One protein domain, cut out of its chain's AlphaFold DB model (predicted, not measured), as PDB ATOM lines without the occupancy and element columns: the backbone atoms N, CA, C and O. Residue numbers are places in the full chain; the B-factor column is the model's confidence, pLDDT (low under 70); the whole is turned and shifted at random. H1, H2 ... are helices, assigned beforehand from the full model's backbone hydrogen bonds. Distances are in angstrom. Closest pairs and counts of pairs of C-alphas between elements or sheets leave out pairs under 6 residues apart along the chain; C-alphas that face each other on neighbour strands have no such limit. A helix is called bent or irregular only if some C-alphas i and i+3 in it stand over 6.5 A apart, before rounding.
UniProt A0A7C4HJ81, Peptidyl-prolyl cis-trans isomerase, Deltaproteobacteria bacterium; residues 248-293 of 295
ATOM      1  N   PHE A 248      88.265 153.241 117.472       83.06
ATOM      2  CA  PHE A 248      88.810 152.828 118.769       83.06
ATOM      3  C   PHE A 248      88.110 151.594 119.335       83.06
ATOM      4  O   PHE A 248      88.785 150.648 119.719       83.06
ATOM      5  N   GLU A 249      86.775 151.554 119.337       88.19
ATOM      6  CA  GLU A 249      86.033 150.404 119.880       88.19
ATOM      7  C   GLU A 249      86.297 149.101 119.112       88.19
ATOM      8  O   GLU A 249      86.219 148.023 119.696       88.19
ATOM      9  N   THR A 250      86.655 149.183 117.827       87.06
ATOM     10  CA  THR A 250      86.978 147.999 117.014       87.06
ATOM     11  C   THR A 250      88.424 147.546 117.231       87.06
ATOM     12  O   THR A 250      88.699 146.351 117.264       87.06
ATOM     13  N   GLU A 251      89.349 148.491 117.415       88.00
ATOM     14  CA  GLU A 251      90.793 148.227 117.530       88.00
ATOM     15  C   GLU A 251      91.282 148.066 118.982       88.00
ATOM     16  O   GLU A 251      92.414 147.648 119.228       88.00
ATOM     17  N   LYS A 252      90.435 148.380 119.970       88.88
ATOM     18  CA  LYS A 252      90.760 148.397 121.406       88.88
ATOM     19  C   LYS A 252      91.456 147.130 121.892       88.88
ATOM     20  O   LYS A 252      92.418 147.216 122.657       88.88
ATOM     21  N   ASP A 253      90.983 145.965 121.460       92.38
ATOM     22  CA  ASP A 253      91.545 144.678 121.875       92.38
ATOM     23  C   ASP A 253      92.943 144.442 121.292       92.38
ATOM     24  O   ASP A 253      93.802 143.866 121.964       92.38
ATOM     25  N   ASP A 254      93.202 144.910 120.070       87.31
ATOM     26  CA  ASP A 254      94.525 144.837 119.451       87.31
ATOM     27  C   ASP A 254      95.512 145.788 120.124       87.31
ATOM     28  O   ASP A 254      96.611 145.362 120.491       87.31
ATOM     29  N   TYR A 255      95.101 147.028 120.408       81.88
ATOM     30  CA  TYR A 255      95.922 147.958 121.186       81.88
ATOM     31  C   TYR A 255      96.214 147.426 122.594       81.88
ATOM     32  O   TYR A 255      97.348 147.512 123.066       81.88
ATOM     33  N   ALA A 256      95.225 146.823 123.265       89.12
ATOM     34  CA  ALA A 256      95.423 146.209 124.575       89.12
ATOM     35  C   ALA A 256      96.433 145.050 124.517       89.12
ATOM     36  O   ALA A 256      97.282 144.936 125.406       89.12
ATOM     37  N   ARG A 257      96.382 144.220 123.463       92.56
ATOM     38  CA  ARG A 257      97.359 143.146 123.219       92.56
ATOM     39  C   ARG A 257      98.767 143.696 122.992       92.56
ATOM     40  O   ARG A 257      99.698 143.223 123.641       92.56
ATOM     41  N   GLN A 258      98.927 144.693 122.123       85.00
ATOM     42  CA  GLN A 258     100.228 145.311 121.837       85.00
ATOM     43  C   GLN A 258     100.827 145.963 123.090       85.00
ATOM     44  O   GLN A 258     101.948 145.644 123.485       85.00
ATOM     45  N   LEU A 259     100.037 146.775 123.799       87.12
ATOM     46  CA  LEU A 259     100.477 147.444 125.022       87.12
ATOM     47  C   LEU A 259     100.864 146.443 126.121       87.12
ATOM     48  O   LEU A 259     101.800 146.688 126.888       87.12
ATOM     49  N   LEU A 260     100.155 145.314 126.217       93.06
ATOM     50  CA  LEU A 260     100.504 144.237 127.138       93.06
ATOM     51  C   LEU A 260     101.871 143.634 126.793       93.06
ATOM     52  O   LEU A 260     102.697 143.485 127.696       93.06
ATOM     53  N   VAL A 261     102.127 143.335 125.515       92.38
ATOM     54  CA  VAL A 261     103.422 142.810 125.046       92.38
ATOM     55  C   VAL A 261     104.552 143.796 125.354       92.38
ATOM     56  O   VAL A 261     105.584 143.392 125.897       92.38
ATOM     57  N   ASP A 262     104.350 145.091 125.118       85.25
ATOM     58  CA  ASP A 262     105.363 146.115 125.398       85.25
ATOM     59  C   ASP A 262     105.647 146.280 126.891       85.25
ATOM     60  O   ASP A 262     106.801 146.426 127.311       85.25
ATOM     61  N   LYS A 263     104.605 146.240 127.730       88.88
ATOM     62  CA  LYS A 263     104.770 146.266 129.189       88.88
ATOM     63  C   LYS A 263     105.495 145.021 129.690       88.88
ATOM     64  O   LYS A 263     106.378 145.151 130.536       88.88
ATOM     65  N   GLN A 264     105.170 143.841 129.157       92.44
ATOM     66  CA  GLN A 264     105.868 142.595 129.483       92.44
ATOM     67  C   GLN A 264     107.349 142.667 129.095       92.44
ATOM     68  O   GLN A 264     108.199 142.334 129.917       92.44
ATOM     69  N   ARG A 265     107.674 143.169 127.894       90.69
ATOM     70  CA  ARG A 265     109.063 143.366 127.441       90.69
ATOM     71  C   ARG A 265     109.833 144.331 128.340       90.69
ATOM     72  O   ARG A 265     110.934 144.000 128.776       90.69
ATOM     73  N   ARG A 266     109.253 145.491 128.670       87.06
ATOM     74  CA  ARG A 266     109.880 146.469 129.579       87.06
ATOM     75  C   ARG A 266     110.101 145.900 130.977       87.06
ATOM     76  O   ARG A 266     111.185 146.065 131.531       87.06
ATOM     77  N   ALA A 267     109.105 145.208 131.530       92.12
ATOM     78  CA  ALA A 267     109.218 144.565 132.836       92.12
ATOM     79  C   ALA A 267     110.299 143.472 132.837       92.12
ATOM     80  O   ALA A 267     111.115 143.428 133.756       92.12
ATOM     81  N   LEU A 268     110.348 142.640 131.791       92.31
ATOM     82  CA  LEU A 268     111.370 141.610 131.621       92.31
ATOM     83  C   LEU A 268     112.771 142.224 131.525       92.31
ATOM     84  O   LEU A 268     113.663 141.782 132.242       92.31
ATOM     85  N   LYS A 269     112.956 143.264 130.701       90.56
ATOM     86  CA  LYS A 269     114.238 143.972 130.578       90.56
ATOM     87  C   LYS A 269     114.686 144.540 131.924       90.56
ATOM     88  O   LYS A 269     115.792 144.255 132.362       90.56
ATOM     89  N   ALA A 270     113.816 145.283 132.607       90.19
ATOM     90  CA  ALA A 270     114.132 145.864 133.911       90.19
ATOM     91  C   ALA A 270     114.460 144.791 134.967       90.19
ATOM     92  O   ALA A 270     115.343 144.987 135.803       90.19
ATOM     93  N   TRP A 271     113.774 143.644 134.923       92.81
ATOM     94  CA  TRP A 271     114.057 142.509 135.795       92.81
ATOM     95  C   TRP A 271     115.416 141.866 135.491       92.81
ATOM     96  O   TRP A 271     116.194 141.657 136.423       92.81
ATOM     97  N   ILE A 272     115.736 141.617 134.216       90.25
ATOM     98  CA  ILE A 272     117.044 141.101 133.783       90.25
ATOM     99  C   ILE A 272     118.156 142.074 134.181       90.25
ATOM    100  O   ILE A 272     119.105 141.655 134.834       90.25
ATOM    101  N   ASP A 273     118.012 143.368 133.890       89.75
ATOM    102  CA  ASP A 273     118.978 144.405 134.276       89.75
ATOM    103  C   ASP A 273     119.199 144.422 135.799       89.75
ATOM    104  O   ASP A 273     120.328 144.531 136.286       89.75
ATOM    105  N   GLY A 274     118.123 144.266 136.575       92.69
ATOM    106  CA  GLY A 274     118.183 144.161 138.030       92.69
ATOM    107  C   GLY A 274     118.885 142.893 138.534       92.69
ATOM    108  O   GLY A 274     119.594 142.956 139.540       92.69
ATOM    109  N   LEU A 275     118.707 141.755 137.856       91.38
ATOM    110  CA  LEU A 275     119.409 140.505 138.160       91.38
ATOM    111  C   LEU A 275     120.886 140.581 137.777       91.38
ATOM    112  O   LEU A 275     121.724 140.197 138.587       91.38
ATOM    113  N   MET A 276     121.213 141.125 136.602       84.56
ATOM    114  CA  MET A 276     122.594 141.304 136.147       84.56
ATOM    115  C   MET A 276     123.393 142.162 137.127       84.56
ATOM    116  O   MET A 276     124.488 141.778 137.515       84.56
ATOM    117  N   LYS A 277     122.809 143.261 137.627       88.50
ATOM    118  CA  LYS A 277     123.440 144.113 138.655       88.50
ATOM    119  C   LYS A 277     123.713 143.400 139.983       88.50
ATOM    120  O   LYS A 277     124.561 143.849 140.745       88.50
ATOM    121  N   LYS A 278     122.963 142.340 140.301       90.75
ATOM    122  CA  LYS A 278     123.098 141.570 141.552       90.75
ATOM    123  C   LYS A 278     123.903 140.282 141.379       90.75
ATOM    124  O   LYS A 278     124.286 139.677 142.377       90.75
ATOM    125  N   ALA A 279     124.112 139.838 140.147       85.25
ATOM    126  CA  ALA A 279     124.840 138.622 139.841       85.25
ATOM    127  C   ALA A 279     126.350 138.888 139.821       85.25
ATOM    128  O   ALA A 279     126.811 139.920 139.342       85.25
ATOM    129  N   ASN A 280     127.132 137.925 140.309       82.25
ATOM    130  CA  ASN A 280     128.576 137.922 140.103       82.25
ATOM    131  C   ASN A 280     128.877 137.355 138.708       82.25
ATOM    132  O   ASN A 280     129.022 136.142 138.548       82.25
ATOM    133  N   ILE A 281     128.886 138.222 137.696       80.06
ATOM    134  CA  ILE A 281     129.146 137.838 136.306       80.06
ATOM    135  C   ILE A 281     130.656 137.903 136.054       80.06
ATOM    136  O   ILE A 281     131.255 138.976 136.084       80.06
ATOM    137  N   VAL A 282     131.275 136.746 135.811       81.44
ATOM    138  CA  VAL A 282     132.697 136.633 135.459       81.44
ATOM    139  C   VAL A 282     132.806 136.354 133.965       81.44
ATOM    140  O   VAL A 282     132.464 135.266 133.504       81.44
ATOM    141  N   TYR A 283     133.283 137.339 133.209       79.25
ATOM    142  CA  TYR A 283     133.528 137.205 131.774       79.25
ATOM    143  C   TYR A 283     134.888 136.551 131.509       79.25
ATOM    144  O   TYR A 283     135.871 136.856 132.194       79.25
ATOM    145  N   SER A 284     134.959 135.671 130.508       83.12
ATOM    146  CA  SER A 284     136.224 135.071 130.071       83.12
ATOM    147  C   SER A 284     137.125 136.111 129.395       83.12
ATOM    148  O   SER A 284     136.654 137.093 128.820       83.12
ATOM    149  N   GLU A 285     138.437 135.886 129.430       79.81
ATOM    150  CA  GLU A 285     139.421 136.774 128.788       79.81
ATOM    151  C   GLU A 285     139.261 136.854 127.261       79.81
ATOM    152  O   GLU A 285     139.633 137.845 126.643       79.81
ATOM    153  N   GLU A 286     138.683 135.828 126.639       78.50
ATOM    154  CA  GLU A 286     138.364 135.823 125.207       78.50
ATOM    155  C   GLU A 286     137.192 136.755 124.890       78.50
ATOM    156  O   GLU A 286     137.226 137.461 123.886       78.50
ATOM    157  N   TRP A 287     136.190 136.809 125.772       74.94
ATOM    158  CA  TRP A 287     135.020 137.666 125.604       74.94
ATOM    159  C   TRP A 287     135.385 139.149 125.750       74.94
ATOM    160  O   TRP A 287     135.053 139.952 124.882       74.94
ATOM    161  N   LYS A 288     136.200 139.491 126.758       74.62
ATOM    162  CA  LYS A 288     136.710 140.862 126.962       74.62
ATOM    163  C   LYS A 288     137.536 141.381 125.776       74.62
ATOM    164  O   LYS A 288     137.520 142.568 125.480       74.62
ATOM    165  N   LYS A 289     138.269 140.494 125.090       75.31
ATOM    166  CA  LYS A 289     139.074 140.843 123.906       75.31
ATOM    167  C   LYS A 289     138.243 141.082 122.647       75.31
ATOM    168  O   LYS A 289     138.751 141.727 121.734       75.31
ATOM    169  N   MET A 290     137.034 140.528 122.563       68.69
ATOM    170  CA  MET A 290     136.135 140.778 121.434       68.69
ATOM    171  C   MET A 290     135.358 142.080 121.611       68.69
ATOM    172  O   MET A 290     135.278 142.842 120.659       68.69
ATOM    173  N   GLU A 291     134.876 142.369 122.821       69.00
ATOM    174  CA  GLU A 291     134.172 143.627 123.122       69.00
ATOM    175  C   GLU A 291     135.079 144.849 122.890       69.00
ATOM    176  O   GLU A 291     134.697 145.790 122.209       69.00
ATOM    177  N   ALA A 292     136.351 144.770 123.301       58.38
ATOM    178  CA  ALA A 292     137.346 145.825 123.073       58.38
ATOM    179  C   ALA A 292     137.779 146.023 121.599       58.38
ATOM    180  O   ALA A 292     138.669 146.827 121.334       58.38
ATOM    181  N   ARG A 293     137.243 145.246 120.648       54.72
ATOM    182  CA  ARG A 293     137.471 145.435 119.202       54.72
ATOM    183  C   ARG A 293     136.299 146.120 118.494       54.72
ATOM    184  O   ARG A 293     136.450 146.443 117.320       54.72
TER     185      ARG A 293
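AT A GLANCE: This is residues 248 to 293 of the 295 residues of the protein "Peptidyl-prolyl cis-trans isomerase" of Deltaproteobacteria bacterium (UniProt A0A7C4HJ81). One long helix, H1, makes most of the length of a rod, and an open stretch, residues 277 to 284, leads from its end to a short helix, H2, near the other tip of the rod. There is no packed core: the long helix and the short one are strung out one after the other. The printed part has 46 residues with two named helices, H1 then H2, and no named strand; its class is all helix. It is extended, with a radius of gyration of the C-alphas of 18.5 A, and the C-alphas span 56 by 25 by 10 A.

HOW THE PARTS SIT: H1, residues 248 to 276, has a kink of 33 degrees near residue 255. It is irregular: C-alphas 250 and 253 are 7.5 A apart. A short link of 8 residues follows, and then comes H2, residues 285 to 291. H1 and H2 are apart, with no C-alpha of the one within 8 A of the other. Residues 248 to 293 stand free, of which 248 to 276 belong to H1 and 285 to 291 to H2. In H2 every O i to N i+4 pair is within hydrogen-bond range; in H1 23 of 25 are.

IN THESE COORDINATES: H1 begins at C-alpha 248, at (88.810, 152.828, 118.769), and ends at C-alpha 276, at (122.594, 141.304, 136.147), 39.7 A from first to last C-alpha. H2 runs from Glu 285 to Glu 291, 10.3 A from first to last C-alpha, and ends at (134.172, 143.627, 123.122).

THE WHOLE: The two C-alphas farthest apart are those of Glu 249 and Glu 285, at 55.8 A. The printed part has no cut and no long link. The mean pLDDT of the printed part is 84.6, and residues 290 to 293 are under 70.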